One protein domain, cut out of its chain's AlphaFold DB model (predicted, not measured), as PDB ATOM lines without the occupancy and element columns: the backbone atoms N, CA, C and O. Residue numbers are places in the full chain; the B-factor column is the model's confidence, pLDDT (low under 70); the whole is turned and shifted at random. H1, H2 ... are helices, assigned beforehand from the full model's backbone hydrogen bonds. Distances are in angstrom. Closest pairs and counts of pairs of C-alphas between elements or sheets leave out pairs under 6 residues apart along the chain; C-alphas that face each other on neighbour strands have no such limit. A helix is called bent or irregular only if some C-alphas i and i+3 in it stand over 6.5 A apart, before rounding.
ATOM      1  N   GLY A 248       5.002  14.450 -33.748       97.25
ATOM      2  CA  GLY A 248       5.065  15.777 -33.136       97.25
ATOM      3  C   GLY A 248       4.176  16.761 -33.885       97.25
ATOM      4  O   GLY A 248       3.309  17.390 -33.279       97.25
ATOM      5  N   LEU A 249       4.286  16.790 -35.216       97.88
ATOM      6  CA  LEU A 249       3.403  17.569 -36.088       97.88
ATOM      7  C   LEU A 249       1.925  17.218 -35.867       97.88
ATOM      8  O   LEU A 249       1.062  18.100 -35.808       97.88
ATOM      9  N   ALA A 250       1.627  15.928 -35.707       97.88
ATOM     10  CA  ALA A 250       0.272  15.451 -35.462       97.88
ATOM     11  C   ALA A 250      -0.290  15.904 -34.104       97.88
ATOM     12  O   ALA A 250      -1.470  16.254 -33.994       97.88
ATOM     13  N   GLN A 251       0.542  15.905 -33.058       98.19
ATOM     14  CA  GLN A 251       0.173  16.434 -31.743       98.19
ATOM     15  C   GLN A 251      -0.035  17.950 -31.796       98.19
ATOM     16  O   GLN A 251      -1.062  18.435 -31.321       98.19
ATOM     17  N   ASP A 252       0.869  18.685 -32.439       98.31
ATOM     18  CA  ASP A 252       0.761  20.135 -32.598       98.31
ATOM     19  C   ASP A 252      -0.529  20.525 -33.331       98.31
ATOM     20  O   ASP A 252      -1.225  21.455 -32.924       98.31
ATOM     21  N   ALA A 253      -0.923  19.775 -34.365       98.06
ATOM     22  CA  ALA A 253      -2.193  19.979 -35.057       98.06
ATOM     23  C   ALA A 253      -3.415  19.777 -34.137       98.06
ATOM     24  O   ALA A 253      -4.387  20.537 -34.219       98.06
ATOM     25  N   ARG A 254      -3.380  18.779 -33.240       97.69
ATOM     26  CA  ARG A 254      -4.440  18.544 -32.238       97.69
ATOM     27  C   ARG A 254      -4.527  19.685 -31.228       97.69
ATOM     28  O   ARG A 254      -5.632  20.143 -30.915       97.69
ATOM     29  N   ASP A 255      -3.381  20.167 -30.766       97.75
ATOM     30  CA  ASP A 255      -3.299  21.277 -29.821       97.75
ATOM     31  C   ASP A 255      -3.817  22.568 -30.474       97.75
ATOM     32  O   ASP A 255      -4.700  23.224 -29.920       97.75
ATOM     33  N   LEU A 256      -3.369  22.877 -31.697       97.31
ATOM     34  CA  LEU A 256      -3.816  24.030 -32.487       97.31
ATOM     35  C   LEU A 256      -5.323  24.020 -32.743       97.31
ATOM     36  O   LEU A 256      -5.990  25.041 -32.575       97.31
ATOM     37  N   LYS A 257      -5.898  22.865 -33.088       96.44
ATOM     38  CA  LYS A 257      -7.354  22.723 -33.222       96.44
ATOM     39  C   LYS A 257      -8.075  23.130 -31.939       96.44
ATOM     40  O   LYS A 257      -9.093  23.818 -31.995       96.44
ATOM     41  N   THR A 258      -7.539  22.719 -30.794       96.62
ATOM     42  CA  THR A 258      -8.124  23.008 -29.486       96.62
ATOM     43  C   THR A 258      -8.009  24.488 -29.144       96.62
ATOM     44  O   THR A 258      -9.015  25.095 -28.797       96.62
ATOM     45  N   ILE A 259      -6.830  25.089 -29.302       96.19
ATOM     46  CA  ILE A 259      -6.575  26.467 -28.852       96.19
ATOM     47  C   ILE A 259      -6.994  27.547 -29.865       96.19
ATOM     48  O   ILE A 259      -7.228  28.683 -29.469       96.19
ATOM     49  N   VAL A 260      -7.120  27.214 -31.155       95.12
ATOM     50  CA  VAL A 260      -7.528  28.157 -32.214       95.12
ATOM     51  C   VAL A 260      -8.987  27.940 -32.613       95.12
ATOM     52  O   VAL A 260      -9.801  28.847 -32.492       95.12
ATOM     53  N   VAL A 261      -9.360  26.740 -33.072       93.25
ATOM     54  CA  VAL A 261     -10.692  26.509 -33.675       93.25
ATOM     55  C   VAL A 261     -11.810  26.454 -32.634       93.25
ATOM     56  O   VAL A 261     -12.929  26.892 -32.923       93.25
ATOM     57  N   ASN A 262     -11.537  25.930 -31.434       91.94
ATOM     58  CA  ASN A 262     -12.545  25.854 -30.372       91.94
ATOM     59  C   ASN A 262     -12.685  27.171 -29.584       91.94
ATOM     60  O   ASN A 262     -13.683  27.350 -28.886       91.94
ATOM     61  N   HIS A 263     -11.751  28.117 -29.732       94.12
ATOM     62  CA  HIS A 263     -11.833  29.450 -29.131       94.12
ATOM     63  C   HIS A 263     -12.279  30.485 -30.168       94.12
ATOM     64  O   HIS A 263     -11.458  31.118 -30.827       94.12
ATOM     65  N   ASN A 264     -13.598  30.693 -30.284       92.81
ATOM     66  CA  ASN A 264     -14.182  31.567 -31.315       92.81
ATOM     67  C   ASN A 264     -13.546  32.970 -31.355       92.81
ATOM     68  O   ASN A 264     -13.237  33.443 -32.436       92.81
ATOM     69  N   LYS A 265     -13.255  33.594 -30.202       95.69
ATOM     70  CA  LYS A 265     -12.620  34.927 -30.164       95.69
ATOM     71  C   LYS A 265     -11.246  34.948 -30.843       95.69
ATOM     72  O   LYS A 265     -10.976  35.840 -31.635       95.69
ATOM     73  N   THR A 266     -10.402  33.957 -30.553       96.25
ATOM     74  CA  THR A 266      -9.073  33.814 -31.165       96.25
ATOM     75  C   THR A 266      -9.190  33.554 -32.664       96.25
ATOM     76  O   THR A 266      -8.449  34.129 -33.454       96.25
ATOM     77  N   LEU A 267     -10.150  32.720 -33.075       96.81
ATOM     78  CA  LEU A 267     -10.405  32.432 -34.485       96.81
ATOM     79  C   LEU A 267     -10.908  33.661 -35.258       96.81
ATOM     80  O   LEU A 267     -10.483  33.887 -36.391       96.81
ATOM     81  N   ASP A 268     -11.802  34.443 -34.652       96.94
ATOM     82  CA  ASP A 268     -12.370  35.654 -35.242       96.94
ATOM     83  C   ASP A 268     -11.304  36.744 -35.394       96.94
ATOM     84  O   ASP A 268     -11.217  37.366 -36.453       96.94
ATOM     85  N   GLU A 269     -10.445  36.928 -34.384       97.62
ATOM     86  CA  GLU A 269      -9.291  37.830 -34.474       97.62
ATOM     87  C   GLU A 269      -8.304  37.364 -35.547       97.62
ATOM     88  O   GLU A 269      -7.876  38.163 -36.379       97.62
ATOM     89  N   PHE A 270      -7.985  36.066 -35.588       98.25
ATOM     90  CA  PHE A 270      -7.091  35.519 -36.604       98.25
ATOM     91  C   PHE A 270      -7.632  35.778 -38.014       98.25
ATOM     92  O   PHE A 270      -6.919  36.298 -38.873       98.25
ATOM     93  N   ARG A 271      -8.920  35.501 -38.244       98.06
ATOM     94  CA  ARG A 271      -9.573  35.826 -39.514       98.06
ATOM     95  C   ARG A 271      -9.492  37.321 -39.814       98.06
ATOM     96  O   ARG A 271      -9.156  37.679 -40.938       98.06
ATOM     97  N   ALA A 272      -9.820  38.182 -38.851       97.75
ATOM     98  CA  ALA A 272      -9.801  39.629 -39.047       97.75
ATOM     99  C   ALA A 272      -8.414  40.111 -39.494       97.75
ATOM    100  O   ALA A 272      -8.319  40.825 -40.488       97.75
ATOM    101  N   ARG A 273      -7.344  39.629 -38.849       98.00
ATOM    102  CA  ARG A 273      -5.968  39.945 -39.252       98.00
ATOM    103  C   ARG A 273      -5.625  39.440 -40.648       98.00
ATOM    104  O   ARG A 273      -5.017  40.179 -41.414       98.00
ATOM    105  N   VAL A 274      -6.049  38.227 -41.016       98.12
ATOM    106  CA  VAL A 274      -5.848  37.695 -42.378       98.12
ATOM    107  C   VAL A 274      -6.532  38.583 -43.419       98.12
ATOM    108  O   VAL A 274      -5.931  38.911 -44.439       98.12
ATOM    109  N   ILE A 275      -7.764  39.021 -43.152       97.81
ATOM    110  CA  ILE A 275      -8.499  39.933 -44.035       97.81
ATOM    111  C   ILE A 275      -7.790  41.290 -44.137       97.81
ATOM    112  O   ILE A 275      -7.599  41.781 -45.248       97.81
ATOM    113  N   THR A 276      -7.347  41.868 -43.019       97.62
ATOM    114  CA  THR A 276      -6.600  43.135 -43.009       97.62
ATOM    115  C   THR A 276      -5.281  43.028 -43.774       97.62
ATOM    116  O   THR A 276      -4.984  43.896 -44.592       97.62
ATOM    117  N   TYR A 277      -4.522  41.950 -43.582       97.56
ATOM    118  CA  TYR A 277      -3.284  41.697 -44.319       97.56
ATOM    119  C   TYR A 277      -3.532  41.615 -45.833       97.56
ATOM    120  O   TYR A 277      -2.837  42.250 -46.623       97.56
ATOM    121  N   LEU A 278      -4.564  40.879 -46.252       96.50
ATOM    122  CA  LEU A 278      -4.923  40.755 -47.666       96.50
ATOM    123  C   LEU A 278      -5.394  42.084 -48.275       96.50
ATOM    124  O   LEU A 278      -5.045  42.386 -49.414       96.50
ATOM    125  N   GLN A 279      -6.140  42.898 -47.525       95.31
ATOM    126  CA  GLN A 279      -6.520  44.251 -47.949       95.31
ATOM    127  C   GLN A 279      -5.284  45.130 -48.163       95.31
ATOM    128  O   GLN A 279      -5.146  45.726 -49.227       95.31
ATOM    129  N   GLN A 280      -4.343  45.130 -47.214       94.56
ATOM    130  CA  GLN A 280      -3.086  45.874 -47.336       94.56
ATOM    131  C   GLN A 280      -2.272  45.429 -48.559       94.56
ATOM    132  O   GLN A 280      -1.766  46.270 -49.297       94.56
ATOM    133  N   GLN A 281      -2.183  44.120 -48.814       92.69
ATOM    134  CA  GLN A 281      -1.496  43.576 -49.991       92.69
ATOM    135  C   GLN A 281      -2.157  44.010 -51.303       92.69
ATOM    136  O   GLN A 281      -1.468  44.393 -52.248       92.69
ATOM    137  N   ARG A 282      -3.493  43.989 -51.370       91.38
ATOM    138  CA  ARG A 282      -4.241  44.462 -52.543       91.38
ATOM    139  C   ARG A 282      -4.006  45.951 -52.787       91.38
ATOM    140  O   ARG A 282      -3.715  46.343 -53.915       91.38
ATOM    141  N   ASP A 283      -4.114  46.767 -51.746       90.00
ATOM    142  CA  ASP A 283      -3.985  48.219 -51.857       90.00
ATOM    143  C   ASP A 283      -2.538  48.606 -52.236       90.00
ATOM    144  O   ASP A 283      -2.325  49.453 -53.106       90.00
ATOM    145  N   ALA A 284      -1.532  47.903 -51.697       87.44
ATOM    146  CA  ALA A 284      -0.134  48.047 -52.107       87.44
ATOM    147  C   ALA A 284       0.086  47.691 -53.591       87.44
ATOM    148  O   ALA A 284       0.804  48.406 -54.294       87.44
ATOM    149  N   GLN A 285      -0.556  46.631 -54.095       83.25
ATOM    150  CA  GLN A 285      -0.483  46.251 -55.512       83.25
ATOM    151  C   GLN A 285      -1.148  47.289 -56.430       83.25
ATOM    152  O   GLN A 285      -0.623  47.572 -57.507       83.25
ATOM    153  N   GLN A 286      -2.261  47.898 -56.011       82.19
ATOM    154  CA  GLN A 286      -2.929  48.956 -56.779       82.19
ATOM    155  C   GLN A 286      -2.084  50.234 -56.865       82.19
ATOM    156  O   GLN A 286      -2.000  50.843 -57.931       82.19
ATOM    157  N   LEU A 287      -1.411  50.613 -55.774       80.12
ATOM    158  CA  LEU A 287      -0.510  51.769 -55.746       80.12
ATOM    159  C   LEU A 287       0.718  51.571 -56.650       80.12
ATOM    160  O   LEU A 287       1.138  52.503 -57.334       80.12
ATOM    161  N   ILE A 302      -3.452  38.838 -62.104       65.50
ATOM    162  CA  ILE A 302      -4.041  37.590 -61.611       65.50
ATOM    163  C   ILE A 302      -4.011  37.522 -60.074       65.50
ATOM    164  O   ILE A 302      -4.992  37.099 -59.464       65.50
ATOM    165  N   THR A 303      -2.932  37.985 -59.435       79.44
ATOM    166  CA  THR A 303      -2.789  37.975 -57.970       79.44
ATOM    167  C   THR A 303      -3.773  38.936 -57.306       79.44
ATOM    168  O   THR A 303      -4.418  38.567 -56.328       79.44
ATOM    169  N   SER A 304      -3.955  40.133 -57.871       84.25
ATOM    170  CA  SER A 304      -4.913  41.119 -57.354       84.25
ATOM    171  C   SER A 304      -6.354  40.603 -57.427       84.25
ATOM    172  O   SER A 304      -7.119  40.772 -56.478       84.25
ATOM    173  N   THR A 305      -6.725  39.942 -58.528       89.38
ATOM    174  CA  THR A 305      -8.052  39.324 -58.683       89.38
ATOM    175  C   THR A 305      -8.256  38.181 -57.689       89.38
ATOM    176  O   THR A 305      -9.307  38.099 -57.056       89.38
ATOM    177  N   ALA A 306      -7.240  37.338 -57.484       92.75
ATOM    178  CA  ALA A 306      -7.301  36.260 -56.501       92.75
ATOM    179  C   ALA A 306      -7.477  36.791 -55.068       92.75
ATOM    180  O   ALA A 306      -8.322  36.289 -54.328       92.75
ATOM    181  N   ILE A 307      -6.738  37.840 -54.679       94.25
ATOM    182  CA  ILE A 307      -6.903  38.488 -53.367       94.25
ATOM    183  C   ILE A 307      -8.338  39.004 -53.201       94.25
ATOM    184  O   ILE A 307      -8.969  38.738 -52.178       94.25
ATOM    185  N   GLN A 308      -8.875  39.692 -54.213       93.62
ATOM    186  CA  GLN A 308     -10.241  40.214 -54.177       93.62
ATOM    187  C   GLN A 308     -11.279  39.093 -53.999       93.62
ATOM    188  O   GLN A 308     -12.135  39.177 -53.118       93.62
ATOM    189  N   ASN A 309     -11.150  38.002 -54.756       94.06
ATOM    190  CA  ASN A 309     -12.036  36.841 -54.653       94.06
ATOM    191  C   ASN A 309     -11.982  36.176 -53.266       94.06
ATOM    192  O   ASN A 309     -13.010  35.736 -52.744       94.06
ATOM    193  N   VAL A 310     -10.798  36.095 -52.646       95.81
ATOM    194  CA  VAL A 310     -10.654  35.579 -51.276       95.81
ATOM    195  C   VAL A 310     -11.355  36.505 -50.283       95.81
ATOM    196  O   VAL A 310     -12.126  36.018 -49.457       95.81
ATOM    197  N   LEU A 311     -11.148  37.821 -50.377       95.19
ATOM    198  CA  LEU A 311     -11.777  38.807 -49.491       95.19
ATOM    199  C   LEU A 311     -13.312  38.755 -49.554       95.19
ATOM    200  O   LEU A 311     -13.968  38.810 -48.515       95.19
ATOM    201  N   GLU A 312     -13.882  38.606 -50.750       93.69
ATOM    202  CA  GLU A 312     -15.336  38.558 -50.954       93.69
ATOM    203  C   GLU A 312     -15.966  37.241 -50.490       93.69
ATOM    204  O   GLU A 312     -17.087  37.231 -49.980       93.69
ATOM    205  N   ARG A 313     -15.262  36.114 -50.663       94.06
ATOM    206  CA  ARG A 313     -15.848  34.773 -50.491       94.06
ATOM    207  C   ARG A 313     -15.401  34.045 -49.220       94.06
ATOM    208  O   ARG A 313     -15.985  33.018 -48.866       94.06
ATOM    209  N   CYS A 314     -14.410  34.561 -48.487       94.88
ATOM    210  CA  CYS A 314     -13.958  33.987 -47.216       94.88
ATOM    211  C   CYS A 314     -14.865  34.400 -46.038       94.88
ATOM    212  O   CYS A 314     -14.554  35.281 -45.222       94.88
ATOM    213  N   SER A 315     -16.013  33.730 -45.917       93.94
ATOM    214  CA  SER A 315     -16.907  33.907 -44.766       93.94
ATOM    215  C   SER A 315     -16.268  33.388 -43.457       93.94
ATOM    216  O   SER A 315     -15.361  32.550 -43.508       93.94
ATOM    217  N   PRO A 316     -16.737  33.815 -42.264       95.12
ATOM    218  CA  PRO A 316     -16.276  33.251 -40.989       95.12
ATOM    219  C   PRO A 316     -16.395  31.723 -40.923       95.12
ATOM    220  O   PRO A 316     -15.483  31.036 -40.462       95.12
ATOM    221  N   ASN A 317     -17.484  31.173 -41.470       94.50
ATOM    222  CA  ASN A 317     -17.712  29.731 -41.516       94.50
ATOM    223  C   ASN A 317     -16.747  29.023 -42.470       94.50
ATOM    224  O   ASN A 317     -16.251  27.942 -42.142       94.50
ATOM    225  N   THR A 318     -16.446  29.631 -43.619       94.88
ATOM    226  CA  THR A 318     -15.437  29.129 -44.559       94.88
ATOM    227  C   THR A 318     -14.072  29.061 -43.886       94.88
ATOM    228  O   THR A 318     -13.455  27.998 -43.861       94.88
ATOM    229  N   PHE A 319     -13.633  30.169 -43.280       97.25
ATOM    230  CA  PHE A 319     -12.345  30.260 -42.595       97.25
ATOM    231  C   PHE A 319     -12.215  29.197 -41.498       97.25
ATOM    232  O   PHE A 319     -11.259  28.418 -41.478       97.25
ATOM    233  N   LYS A 320     -13.237  29.096 -40.635       96.88
ATOM    234  CA  LYS A 320     -13.314  28.084 -39.577       96.88
ATOM    235  C   LYS A 320     -13.241  26.665 -40.131       96.88
ATOM    236  O   LYS A 320     -12.531  25.830 -39.576       96.88
ATOM    237  N   THR A 321     -13.979  26.383 -41.203       96.44
ATOM    238  CA  THR A 321     -14.039  25.049 -41.815       96.44
ATOM    239  C   THR A 321     -12.692  24.651 -42.402       96.44
ATOM    240  O   THR A 321     -12.220  23.553 -42.119       96.44
ATOM    241  N   LEU A 322     -12.038  25.545 -43.147       97.44
ATOM    242  CA  LEU A 322     -10.731  25.271 -43.742       97.44
ATOM    243  C   LEU A 322      -9.665  25.029 -42.669       97.44
ATOM    244  O   LEU A 322      -9.000  23.998 -42.716       97.44
ATOM    245  N   LEU A 323      -9.557  25.890 -41.648       97.81
ATOM    246  CA  LEU A 323      -8.601  25.665 -40.556       97.81
ATOM    247  C   LEU A 323      -8.901  24.386 -39.771       97.81
ATOM    248  O   LEU A 323      -7.995  23.601 -39.497       97.81
ATOM    249  N   LYS A 324     -10.176  24.119 -39.462       98.00
ATOM    250  CA  LYS A 324     -10.588  22.863 -38.822       98.00
ATOM    251  C   LYS A 324     -10.155  21.646 -39.640       98.00
ATOM    252  O   LYS A 324      -9.737  20.652 -39.048       98.00
ATOM    253  N   ASN A 325     -10.276  21.710 -40.963       98.06
ATOM    254  CA  ASN A 325      -9.921  20.615 -41.859       98.06
ATOM    255  C   ASN A 325      -8.401  20.447 -41.984       98.06
ATOM    256  O   ASN A 325      -7.936  19.312 -41.941       98.06
ATOM    257  N   VAL A 326      -7.627  21.539 -42.038       98.38
ATOM    258  CA  VAL A 326      -6.152  21.495 -41.994       98.38
ATOM    259  C   VAL A 326      -5.664  20.840 -40.708       98.38
ATOM    260  O   VAL A 326      -4.889  19.887 -40.756       98.38
ATOM    261  N   PHE A 327      -6.158  21.293 -39.554       98.25
ATOM    262  CA  PHE A 327      -5.775  20.691 -38.278       98.25
ATOM    263  C   PHE A 327      -6.290  19.262 -38.130       98.25
ATOM    264  O   PHE A 327      -5.620  18.435 -37.527       98.25
ATOM    265  N   GLY A 328      -7.465  18.960 -38.688       97.62
ATOM    266  CA  GLY A 328      -7.996  17.601 -38.765       97.62
ATOM    267  C   GLY A 328      -7.055  16.666 -39.520       97.62
ATOM    268  O   GLY A 328      -6.692  15.622 -38.989       97.62
ATOM    269  N   LEU A 329      -6.600  17.081 -40.702       97.81
ATOM    270  CA  LEU A 329      -5.640  16.329 -41.505       97.81
ATOM    271  C   LEU A 329      -4.322  16.126 -40.753       97.81
ATOM    272  O   LEU A 329      -3.856  14.996 -40.654       97.81
ATOM    273  N   GLY A 330      -3.762  17.191 -40.166       97.50
ATOM    274  CA  GLY A 330      -2.539  17.098 -39.365       97.50
ATOM    275  C   GLY A 330      -2.698  16.154 -38.171       97.50
ATOM    276  O   GLY A 330      -1.870  15.276 -37.962       97.50
ATOM    277  N   SER A 331      -3.809  16.254 -37.433       97.00
ATOM    278  CA  SER A 331      -4.092  15.355 -36.307       97.00
ATOM    279  C   SER A 331      -4.224  13.890 -36.719       97.00
ATOM    280  O   SER A 331      -3.912  12.997 -35.930       97.00
ATOM    281  N   GLY A 332      -4.657  13.655 -37.956       96.50
ATOM    282  CA  GLY A 332      -4.832  12.332 -38.528       96.50
ATOM    283  C   GLY A 332      -3.545  11.591 -38.828       96.50
ATOM    284  O   GLY A 332      -3.550  10.365 -38.917       96.50
ATOM    285  N   LEU A 333      -2.420  12.301 -38.897       95.31
ATOM    286  CA  LEU A 333      -1.118  11.689 -39.136       95.31
ATOM    287  C   LEU A 333      -0.717  10.707 -38.019       95.31
ATOM    288  O   LEU A 333       0.114   9.845 -38.257       95.31
ATOM    289  N   SER A 334      -1.342  10.752 -36.835       94.44
ATOM    290  CA  SER A 334      -1.135   9.742 -35.779       94.44
ATOM    291  C   SER A 334      -1.878   8.417 -36.009       94.44
ATOM    292  O   SER A 334      -1.626   7.441 -35.301       94.44
ATOM    293  N   TYR A 335      -2.817   8.354 -36.957       95.81
ATOM    294  CA  TYR A 335      -3.694   7.201 -37.139       95.81
ATOM    295  C   TYR A 335      -3.492   6.565 -38.511       95.81
ATOM    296  O   TYR A 335      -3.810   7.148 -39.542       95.81
ATOM    297  N   ASN A 336      -3.090   5.292 -38.528       94.75
ATOM    298  CA  ASN A 336      -2.874   4.524 -39.763       94.75
ATOM    299  C   ASN A 336      -4.059   4.567 -40.743       94.75
ATOM    300  O   ASN A 336      -3.862   4.549 -41.954       94.75
ATOM    301  N   LYS A 337      -5.298   4.596 -40.239       95.56
ATOM    302  CA  LYS A 337      -6.491   4.702 -41.089       95.56
ATOM    303  C   LYS A 337      -6.546   6.047 -41.820       95.56
ATOM    304  O   LYS A 337      -6.903   6.068 -42.991       95.56
ATOM    305  N   GLU A 338      -6.213   7.133 -41.132       96.62
ATOM    306  CA  GLU A 338      -6.256   8.491 -41.679       96.62
ATOM    307  C   GLU A 338      -5.051   8.758 -42.586       96.62
ATOM    308  O   GLU A 338      -5.236   9.311 -43.664       96.62
ATOM    309  N   ILE A 339      -3.862   8.241 -42.240       96.50
ATOM    310  CA  ILE A 339      -2.701   8.198 -43.145       96.50
ATOM    311  C   ILE A 339      -3.088   7.538 -44.470       96.50
ATOM    312  O   ILE A 339      -2.907   8.130 -45.530       96.50
ATOM    313  N   ARG A 340      -3.670   6.331 -44.429       95.56
ATOM    314  CA  ARG A 340      -4.082   5.623 -45.651       95.56
ATOM    315  C   ARG A 340      -5.066   6.429 -46.490       95.56
ATOM    316  O   ARG A 340      -5.074   6.280 -47.703       95.56
ATOM    317  N   ASP A 341      -5.873   7.277 -45.865       96.19
ATOM    318  CA  ASP A 341      -6.892   8.085 -46.530       96.19
ATOM    319  C   ASP A 341      -6.470   9.544 -46.786       96.19
ATOM    320  O   ASP A 341      -7.300  10.421 -47.043       96.19
ATOM    321  N   VAL A 342      -5.176   9.847 -46.703       97.25
ATOM    322  CA  VAL A 342      -4.682  11.228 -46.781       97.25
ATOM    323  C   VAL A 342      -5.043  11.911 -48.108       97.25
ATOM    324  O   VAL A 342      -5.493  13.056 -48.102       97.25
ATOM    325  N   PHE A 343      -4.949  11.208 -49.244       97.25
ATOM    326  CA  PHE A 343      -5.306  11.763 -50.557       97.25
ATOM    327  C   PHE A 343      -6.807  12.040 -50.682       97.25
ATOM    328  O   PHE A 343      -7.207  13.100 -51.164       97.25
ATOM    329  N   GLY A 344      -7.643  11.112 -50.203       96.44
ATOM    330  CA  GLY A 344      -9.091  11.303 -50.152       96.44
ATOM    331  C   GLY A 344      -9.464  12.485 -49.262       96.44
ATOM    332  O   GLY A 344     -10.264  13.328 -49.654       96.44
ATOM    333  N   THR A 345      -8.815  12.603 -48.104       97.19
ATOM    334  CA  THR A 345      -9.024  13.705 -47.157       97.19
ATOM    335  C   THR A 345      -8.624  15.054 -47.755       97.19
ATOM    336  O   THR A 345      -9.375  16.017 -47.613       97.19
ATOM    337  N   LEU A 346      -7.495  15.138 -48.467       97.62
ATOM    338  CA  LEU A 346      -7.083  16.356 -49.176       97.62
ATOM    339  C   LEU A 346      -8.140  16.791 -50.197       97.62
ATOM    340  O   LEU A 346      -8.565  17.948 -50.183       97.62
ATOM    341  N   MET A 347      -8.623  15.865 -51.026       96.50
ATOM    342  CA  MET A 347      -9.685  16.163 -51.991       96.50
ATOM    343  C   MET A 347     -10.982  16.604 -51.303       96.50
ATOM    344  O   MET A 347     -11.514  17.671 -51.584       96.50
ATOM    345  N   GLU A 348     -11.477  15.818 -50.350       95.75
ATOM    346  CA  GLU A 348     -12.806  16.015 -49.764       95.75
ATOM    347  C   GLU A 348     -12.890  17.161 -48.759       95.75
ATOM    348  O   GLU A 348     -13.946  17.775 -48.598       95.75
ATOM    349  N   LYS A 349     -11.819  17.393 -47.999       96.56
ATOM    350  CA  LYS A 349     -11.824  18.333 -46.871       96.56
ATOM    351  C   LYS A 349     -11.101  19.631 -47.185       96.56
ATOM    352  O   LYS A 349     -11.326  20.602 -46.467       96.56
ATOM    353  N   ILE A 350     -10.281  19.682 -48.231       97.06
ATOM    354  CA  ILE A 350      -9.593  20.911 -48.632       97.06
ATOM    355  C   ILE A 350     -10.058  21.363 -50.013       97.06
ATOM    356  O   ILE A 350     -10.592  22.462 -50.130       97.06
ATOM    357  N   VAL A 351      -9.894  20.528 -51.043       96.81
ATOM    358  CA  VAL A 351     -10.167  20.937 -52.431       96.81
ATOM    359  C   VAL A 351     -11.653  21.216 -52.647       96.81
ATOM    360  O   VAL A 351     -11.995  22.301 -53.112       96.81
ATOM    361  N   ASP A 352     -12.536  20.299 -52.249       95.25
ATOM    362  CA  ASP A 352     -13.985  20.451 -52.438       95.25
ATOM    363  C   ASP A 352     -14.539  21.720 -51.748       95.25
ATOM    364  O   ASP A 352     -15.245  22.487 -52.407       95.25
ATOM    365  N   PRO A 353     -14.214  22.034 -50.472       95.62
ATOM    366  CA  PRO A 353     -14.627  23.300 -49.866       95.62
ATOM    367  C   PRO A 353     -14.087  24.543 -50.580       95.62
ATOM    368  O   PRO A 353     -14.822  25.520 -50.707       95.62
ATOM    369  N   CYS A 354     -12.843  24.520 -51.069       96.06
ATOM    370  CA  CYS A 354     -12.280  25.643 -51.820       96.06
ATOM    371  C   CYS A 354     -13.014  25.843 -53.154       96.06
ATOM    372  O   CYS A 354     -13.490  26.941 -53.443       96.06
ATOM    373  N   VAL A 355     -13.161  24.784 -53.951       94.81
ATOM    374  CA  VAL A 355     -13.733  24.867 -55.302       94.81
ATOM    375  C   VAL A 355     -15.252  24.980 -55.252       94.81
ATOM    376  O   VAL A 355     -15.815  25.954 -55.738       94.81
ATOM    377  N   SER A 356     -15.942  24.013 -54.652       91.44
ATOM    378  CA  SER A 356     -17.409  23.982 -54.637       91.44
ATOM    379  C   SER A 356     -18.011  24.933 -53.606       91.44
ATOM    380  O   SER A 356     -19.108  25.439 -53.820       91.44
ATOM    381  N   GLY A 357     -17.318  25.178 -52.490       88.69
ATOM    382  CA  GLY A 357     -17.804  26.070 -51.435       88.69
ATOM    383  C   GLY A 357     -17.515  27.548 -51.701       88.69
ATOM    384  O   GLY A 357     -18.372  28.389 -51.445       88.69
ATOM    385  N   CYS A 358     -16.325  27.876 -52.216       91.12
ATOM    386  CA  CYS A 358     -15.888  29.265 -52.408       91.12
ATOM    387  C   CYS A 358     -15.681  29.660 -53.873       91.12
ATOM    388  O   CYS A 358     -15.465  30.836 -54.168       91.12
ATOM    389  N   GLY A 359     -15.729  28.714 -54.814       93.12
ATOM    390  CA  GLY A 359     -15.364  28.979 -56.206       93.12
ATOM    391  C   GLY A 359     -13.911  29.433 -56.349       93.12
ATOM    392  O   GLY A 359     -13.629  30.270 -57.202       93.12
ATOM    393  N   TRP A 360     -13.023  28.966 -55.466       95.56
ATOM    394  CA  TRP A 360     -11.604  29.305 -55.473       95.56
ATOM    395  C   TRP A 360     -10.843  28.447 -56.475       95.56
ATOM    396  O   TRP A 360     -11.003  27.226 -56.520       95.56
ATOM    397  N   GLY A 361      -9.984  29.100 -57.251       95.25
ATOM    398  CA  GLY A 361      -8.996  28.455 -58.091       95.25
ATOM    399  C   GLY A 361      -7.649  28.326 -57.386       95.25
ATOM    400  O   GLY A 361      -7.497  28.500 -56.175       95.25
ATOM    401  N   ARG A 362      -6.625  28.020 -58.185       95.94
ATOM    402  CA  ARG A 362      -5.247  27.843 -57.706       95.94
ATOM    403  C   ARG A 362      -4.672  29.123 -57.085       95.94
ATOM    404  O   ARG A 362      -3.952  29.045 -56.091       95.94
ATOM    405  N   GLY A 363      -4.996  30.286 -57.657       95.44
ATOM    406  CA  GLY A 363      -4.520  31.585 -57.175       95.44
ATOM    407  C   GLY A 363      -5.087  31.932 -55.801       95.44
ATOM    408  O   GLY A 363      -4.329  32.251 -54.890       95.44
ATOM    409  N   GLU A 364      -6.402  31.790 -55.626       96.81
ATOM    410  CA  GLU A 364      -7.092  32.078 -54.366       96.81
ATOM    411  C   GLU A 364      -6.590  31.186 -53.226       96.81
ATOM    412  O   GLU A 364      -6.294  31.681 -52.140       96.81
ATOM    413  N   VAL A 365      -6.424  29.883 -53.480       97.25
ATOM    414  CA  VAL A 365      -5.876  28.943 -52.487       97.25
ATOM    415  C   VAL A 365      -4.448  29.311 -52.092       97.25
ATOM    416  O   VAL A 365      -4.111  29.260 -50.908       97.25
ATOM    417  N   THR A 366      -3.619  29.701 -53.063       97.31
ATOM    418  CA  THR A 366      -2.231  30.107 -52.812       97.31
ATOM    419  C   THR A 366      -2.182  31.321 -51.890       97.31
ATOM    420  O   THR A 366      -1.594  31.249 -50.811       97.31
ATOM    421  N   VAL A 367      -2.883  32.390 -52.276       97.06
ATOM    422  CA  VAL A 367      -2.954  33.651 -51.529       97.06
ATOM    423  C   VAL A 367      -3.525  33.441 -50.127       97.06
ATOM    424  O   VAL A 367      -2.996  33.979 -49.155       97.06
ATOM    425  N   PHE A 368      -4.587  32.640 -50.000       98.00
ATOM    426  CA  PHE A 368      -5.221  32.371 -48.714       98.00
ATOM    427  C   PHE A 368      -4.267  31.681 -47.732       98.00
ATOM    428  O   PHE A 368      -4.084  32.163 -46.615       98.00
ATOM    429  N   PHE A 369      -3.650  30.565 -48.132       98.31
ATOM    430  CA  PHE A 369      -2.772  29.819 -47.228       98.31
ATOM    431  C   PHE A 369      -1.478  30.568 -46.909       98.31
ATOM    432  O   PHE A 369      -0.989  30.456 -45.789       98.31
ATOM    433  N   GLU A 370      -0.951  31.358 -47.844       98.00
ATOM    434  CA  GLU A 370       0.192  32.234 -47.574       98.00
ATOM    435  C   GLU A 370      -0.158  33.308 -46.545       98.00
ATOM    436  O   GLU A 370       0.563  33.457 -45.563       98.00
ATOM    437  N   ALA A 371      -1.302  33.982 -46.690       98.06
ATOM    438  CA  ALA A 371      -1.747  34.976 -45.715       98.06
ATOM    439  C   ALA A 371      -1.987  34.370 -44.325       98.06
ATOM    440  O   ALA A 371      -1.582  34.947 -43.319       98.06
ATOM    441  N   VAL A 372      -2.604  33.188 -44.256       98.12
ATOM    442  CA  VAL A 372      -2.847  32.476 -42.994       98.12
ATOM    443  C   VAL A 372      -1.538  32.140 -42.273       98.12
ATOM    444  O   VAL A 372      -1.455  32.335 -41.061       98.12
ATOM    445  N   VAL A 373      -0.512  31.673 -42.992       98.19
ATOM    446  CA  VAL A 373       0.805  31.377 -42.402       98.19
ATOM    447  C   VAL A 373       1.506  32.656 -41.953       98.19
ATOM    448  O   VAL A 373       1.966  32.711 -40.817       98.19
ATOM    449  N   THR A 374       1.537  33.687 -42.801       97.94
ATOM    450  CA  THR A 374       2.200  34.963 -42.495       97.94
ATOM    451  C   THR A 374       1.602  35.651 -41.271       97.94
ATOM    452  O   THR A 374       2.333  36.214 -40.466       97.94
ATOM    453  N   VAL A 375       0.280  35.591 -41.101       97.94
ATOM    454  CA  VAL A 375      -0.428  36.300 -40.023       97.94
ATOM    455  C   VAL A 375      -0.428  35.533 -38.697       97.94
ATOM    456  O   VAL A 375      -0.622  36.129 -37.640       97.94
ATOM    457  N   PHE A 376      -0.210  34.217 -38.706       98.06
ATOM    458  CA  PHE A 376      -0.282  33.394 -37.493       98.06
ATOM    459  C   PHE A 376       0.580  33.898 -36.309       98.06
ATOM    460  O   PHE A 376       0.065  33.929 -35.184       98.06
ATOM    461  N   PRO A 377       1.833  34.360 -36.503       97.12
ATOM    462  CA  PRO A 377       2.656  34.914 -35.422       97.12
ATOM    463  C   PRO A 377       2.103  36.217 -34.821       97.12
ATOM    464  O   PRO A 377       2.492  36.613 -33.719       97.12
ATOM    465  N   GLU A 378       1.171  36.880 -35.502       96.44
ATOM    466  CA  GLU A 378       0.614  38.172 -35.103       96.44
ATOM    467  C   GLU A 378      -0.720  38.059 -34.352       96.44
ATOM    468  O   GLU A 378      -1.208  39.064 -33.853       96.44
ATOM    469  N   VAL A 379      -1.309  36.864 -34.225       96.56
ATOM    470  CA  VAL A 379      -2.594  36.667 -33.523       96.56
ATOM    471  C   VAL A 379      -2.422  36.912 -32.020       96.56
ATOM    472  O   VAL A 379      -1.825  36.099 -31.313       96.56
ATOM    473  N   GLU A 380      -2.932  38.028 -31.502       95.31
ATOM    474  CA  GLU A 380      -2.649  38.492 -30.138       95.31
ATOM    475  C   GLU A 380      -3.403  37.700 -29.071       95.31
ATOM    476  O   GLU A 380      -2.827  37.391 -28.024       95.31
ATOM    477  N   LEU A 381      -4.652  37.306 -29.344       95.62
ATOM    478  CA  LEU A 381      -5.452  36.456 -28.459       95.62
ATOM    479  C   LEU A 381      -4.918  35.021 -28.388       95.62
ATOM    480  O   LEU A 381      -5.366  34.243 -27.545       95.62
ATOM    481  N   LEU A 382      -3.964  34.651 -29.248       95.19
ATOM    482  CA  LEU A 382      -3.188  33.431 -29.094       95.19
ATOM    483  C   LEU A 382      -1.936  33.736 -28.263       95.19
ATOM    484  O   LEU A 382      -1.077  34.537 -28.645       95.19
ATOM    485  N   ALA A 383      -1.814  33.074 -27.111       94.88
ATOM    486  CA  ALA A 383      -0.703  33.309 -26.196       94.88
ATOM    487  C   ALA A 383       0.656  33.195 -26.915       94.88
ATOM    488  O   ALA A 383       0.881  32.276 -27.705       94.88
ATOM    489  N   LEU A 384       1.580  34.116 -26.622       95.25
ATOM    490  CA  LEU A 384       2.864  34.236 -27.330       95.25
ATOM    491  C   LEU A 384       3.664  32.922 -27.364       95.25
ATOM    492  O   LEU A 384       4.300  32.605 -28.367       95.25
ATOM    493  N   HIS A 385       3.618  32.141 -26.283       95.56
ATOM    494  CA  HIS A 385       4.305  30.852 -26.215       95.56
ATOM    495  C   HIS A 385       3.692  29.806 -27.163       95.56
ATOM    496  O   HIS A 385       4.433  29.012 -27.735       95.56
ATOM    497  N   HIS A 386       2.372  29.823 -27.384       96.50
ATOM    498  CA  HIS A 386       1.722  28.961 -28.374       96.50
ATOM    499  C   HIS A 386       2.117  29.356 -29.792       96.50
ATOM    500  O   HIS A 386       2.454  28.480 -30.581       96.50
ATOM    501  N   ARG A 387       2.146  30.660 -30.099       96.38
ATOM    502  CA  ARG A 387       2.609  31.152 -31.403       96.38
ATOM    503  C   ARG A 387       4.014  30.644 -31.716       96.38
ATOM    504  O   ARG A 387       4.186  29.920 -32.686       96.38
ATOM    505  N   LYS A 388       4.977  30.908 -30.828       95.81
ATOM    506  CA  LYS A 388       6.375  30.477 -31.006       95.81
ATOM    507  C   LYS A 388       6.539  28.958 -31.087       95.81
ATOM    508  O   LYS A 388       7.349  28.483 -31.873       95.81
ATOM    509  N   LYS A 389       5.795  28.196 -30.274       97.19
ATOM    510  CA  LYS A 389       5.861  26.726 -30.286       97.19
ATOM    511  C   LYS A 389       5.371  26.157 -31.619       97.19
ATOM    512  O   LYS A 389       6.003  25.259 -32.159       97.19
ATOM    513  N   TYR A 390       4.241  26.654 -32.120       98.12
ATOM    514  CA  TYR A 390       3.518  26.014 -33.217       98.12
ATOM    515  C   TYR A 390       3.740  26.648 -34.591       98.12
ATOM    516  O   TYR A 390       3.292  26.075 -35.578       98.12
ATOM    517  N   GLU A 391       4.412  27.796 -34.687       97.12
ATOM    518  CA  GLU A 391       4.636  28.522 -35.945       97.12
ATOM    519  C   GLU A 391       5.235  27.632 -37.043       97.12
ATOM    520  O   GLU A 391       4.691  27.560 -38.146       97.12
ATOM    521  N   ALA A 392       6.295  26.881 -36.728       97.12
ATOM    522  CA  ALA A 392       6.942  25.990 -37.689       97.12
ATOM    523  C   ALA A 392       6.013  24.848 -38.142       97.12
ATOM    524  O   ALA A 392       5.865  24.601 -39.340       97.12
ATOM    525  N   SER A 393       5.354  24.174 -37.197       97.69
ATOM    526  CA  SER A 393       4.418  23.074 -37.467       97.69
ATOM    527  C   SER A 393       3.203  23.545 -38.272       97.69
ATOM    528  O   SER A 393       2.793  22.897 -39.237       97.69
ATOM    529  N   PHE A 394       2.662  24.717 -37.937       98.25
ATOM    530  CA  PHE A 394       1.558  25.331 -38.662       98.25
ATOM    531  C   PHE A 394       1.955  25.717 -40.088       98.25
ATOM    532  O   PHE A 394       1.255  25.365 -41.039       98.25
ATOM    533  N   GLY A 395       3.114  26.363 -40.246       98.06
ATOM    534  CA  GLY A 395       3.678  26.712 -41.546       98.06
ATOM    535  C   GLY A 395       3.878  25.487 -42.439       98.06
ATOM    536  O   GLY A 395       3.462  25.504 -43.601       98.06
ATOM    537  N   LYS A 396       4.434  24.394 -41.895       97.75
ATOM    538  CA  LYS A 396       4.587  23.112 -42.606       97.75
ATOM    539  C   LYS A 396       3.240  22.544 -43.065       97.75
ATOM    540  O   LYS A 396       3.088  22.245 -44.250       97.75
ATOM    541  N   LEU A 397       2.252  22.446 -42.167       97.88
ATOM    542  CA  LEU A 397       0.915  21.921 -42.489       97.88
ATOM    543  C   LEU A 397       0.232  22.733 -43.590       97.88
ATOM    544  O   LEU A 397      -0.224  22.170 -44.584       97.88
ATOM    545  N   CYS A 398       0.178  24.055 -43.436       98.38
ATOM    546  CA  CYS A 398      -0.454  24.929 -44.418       98.38
ATOM    547  C   CYS A 398       0.278  24.910 -45.762       98.38
ATOM    548  O   CYS A 398      -0.380  24.912 -46.799       98.38
ATOM    549  N   THR A 399       1.610  24.829 -45.769       98.44
ATOM    550  CA  THR A 399       2.392  24.730 -47.011       98.44
ATOM    551  C   THR A 399       2.092  23.431 -47.751       98.44
ATOM    552  O   THR A 399       1.782  23.470 -48.942       98.44
ATOM    553  N   ALA A 400       2.100  22.293 -47.056       98.31
ATOM    554  CA  ALA A 400       1.774  21.000 -47.650       98.31
ATOM    555  C   ALA A 400       0.351  20.978 -48.226       98.31
ATOM    556  O   ALA A 400       0.140  20.592 -49.376       98.31
ATOM    557  N   VAL A 401      -0.623  21.461 -47.446       98.38
ATOM    558  CA  VAL A 401      -2.025  21.541 -47.868       98.38
ATOM    559  C   VAL A 401      -2.191  22.474 -49.069       98.38
ATOM    560  O   VAL A 401      -2.878  22.106 -50.020       98.38
ATOM    561  N   LYS A 402      -1.539  23.643 -49.067       98.25
ATOM    562  CA  LYS A 402      -1.539  24.589 -50.191       98.25
ATOM    563  C   LYS A 402      -1.040  23.920 -51.466       98.25
ATOM    564  O   LYS A 402      -1.739  23.935 -52.476       98.25
ATOM    565  N   LEU A 403       0.152  23.322 -51.421       98.44
ATOM    566  CA  LEU A 403       0.783  22.699 -52.586       98.44
ATOM    567  C   LEU A 403      -0.063  21.544 -53.134       98.44
ATOM    568  O   LEU A 403      -0.262  21.451 -54.347       98.44
ATOM    569  N   ALA A 404      -0.607  20.705 -52.249       98.19
ATOM    570  CA  ALA A 404      -1.481  19.604 -52.632       98.19
ATOM    571  C   ALA A 404      -2.789  20.107 -53.256       98.19
ATOM    572  O   ALA A 404      -3.173  19.660 -54.335       98.19
ATOM    573  N   ALA A 405      -3.455  21.076 -52.624       97.62
ATOM    574  CA  ALA A 405      -4.715  21.618 -53.119       97.62
ATOM    575  C   ALA A 405      -4.548  22.316 -54.476       97.62
ATOM    576  O   ALA A 405      -5.334  22.075 -55.387       97.62
ATOM    577  N   VAL A 406      -3.492  23.116 -54.654       97.31
ATOM    578  CA  VAL A 406      -3.188  23.775 -55.935       97.31
ATOM    579  C   VAL A 406      -2.982  22.756 -57.055       97.31
ATOM    580  O   VAL A 406      -3.463  22.977 -58.168       97.31
ATOM    581  N   ARG A 407      -2.304  21.634 -56.772       96.62
ATOM    582  CA  ARG A 407      -2.126  20.552 -57.749       96.62
ATOM    583  C   ARG A 407      -3.456  19.918 -58.137       96.62
ATOM    584  O   ARG A 407      -3.677  19.680 -59.317       96.62
ATOM    585  N   LEU A 408      -4.302  19.656 -57.148       96.19
ATOM    586  CA  LEU A 408      -5.543  18.900 -57.283       96.19
ATOM    587  C   LEU A 408      -6.710  19.703 -57.875       96.19
ATOM    588  O   LEU A 408      -7.650  19.125 -58.414       96.19
ATOM    589  N   ILE A 409      -6.662  21.035 -57.808       94.44
ATOM    590  CA  ILE A 409      -7.654  21.890 -58.461       94.44
ATOM    591  C   ILE A 409      -7.522  21.760 -59.983       94.44
ATOM    592  O   ILE A 409      -6.452  22.022 -60.546       94.44
TER     593      ILE A 409
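This is residues 248 to 287 and 302 to 409 of the 411 residues of the protein "Acidic fibroblast growth factor binding protein" of Rhizoclosmatium globosum (UniProt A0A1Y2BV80). A hairpin of two long helices, H7 and H8, lies lengthwise in the mouth of a V-shaped trough of helices. One wall, H1, H4 and H6 side by side with H4 in the middle, packs on H8; the other, H2 and H3, packs on H7. The printed part has 148 residues with eight named helices, H1 to H8 in chain order, and no named strand: all helix, their packing part aligned, part crossed. It is compact, with a radius of gyration of the C-alphas of 14.7 A and spans of 48 by 35 by 23 A.

Start at H8, residues 384 to 408, irregular with C-alphas 389 and 392 7.5 A apart and a kink of 51 degrees near residue 391. It forms a helical hairpin with H7, residues 362 to 378, irregular with C-alphas 374 and 377 7.1 A apart; they touch at a shallow tilt of 5 degrees, opposite ways, closest at the C-alphas of Arg 362 and Val 406, 4.9 A. Look next at H4, residues 316 to 332, the hub; its residues 326 to 330 alone touch H8, about perpendicular at 87 degrees, closest at the C-alphas of Gly 330 and Leu 397, 6.7 A. H1, residues 248 to 261, touches H4 at a shallow tilt of 24 degrees, opposite ways, the C-alphas of Ala 250 and Ser 331 being closest at 4.4 A. H6, residues 342 to 358, touches H4 at 5 degrees, a shallow tilt, opposite ways, closest at the C-alphas of Asn 325 and Lys 349, 5.8 A. H2, residues 264 to 287, touches H7 at a steep tilt of 62 degrees, closest at the C-alphas of Val 274 and Ala 371, 5.9 A. H3, residues 302 to 313, touches H7 about perpendicular, only just, at 71 degrees, closest at the C-alphas of Ala 306 and Glu 364, 4.7 A. H5, residues 336 to 340, and H4 only just touch, only at the corner, with 3 pairs of C-alphas within 8 A, closest Gly 332 and Glu 338, 5.2 A. Every O i to N i+4 pair is within hydrogen-bond range in H1 to H5; in H6 and H7 11 of 13 are, in H8 19 of 21.

Find C-alpha 384 at (2.864, 34.236, -27.330); from there H8 runs 34.7 A to C-alpha 408 at (-5.543, 18.900, -57.283). H2 runs 34.5 A, H7 25.5 A and H4 24.0 A. H1 begins at C-alpha 248, (5.065, 15.777, -33.136).

The C-alphas of Leu 287 and Asn 336 are farthest apart, 49.9 A. Residues 288 to 301 are not printed, and C-alphas 287 and 302 are 15.7 A apart across this cut. Of the links printed whole, each is tight. Residue 302 alone has a pLDDT under 70.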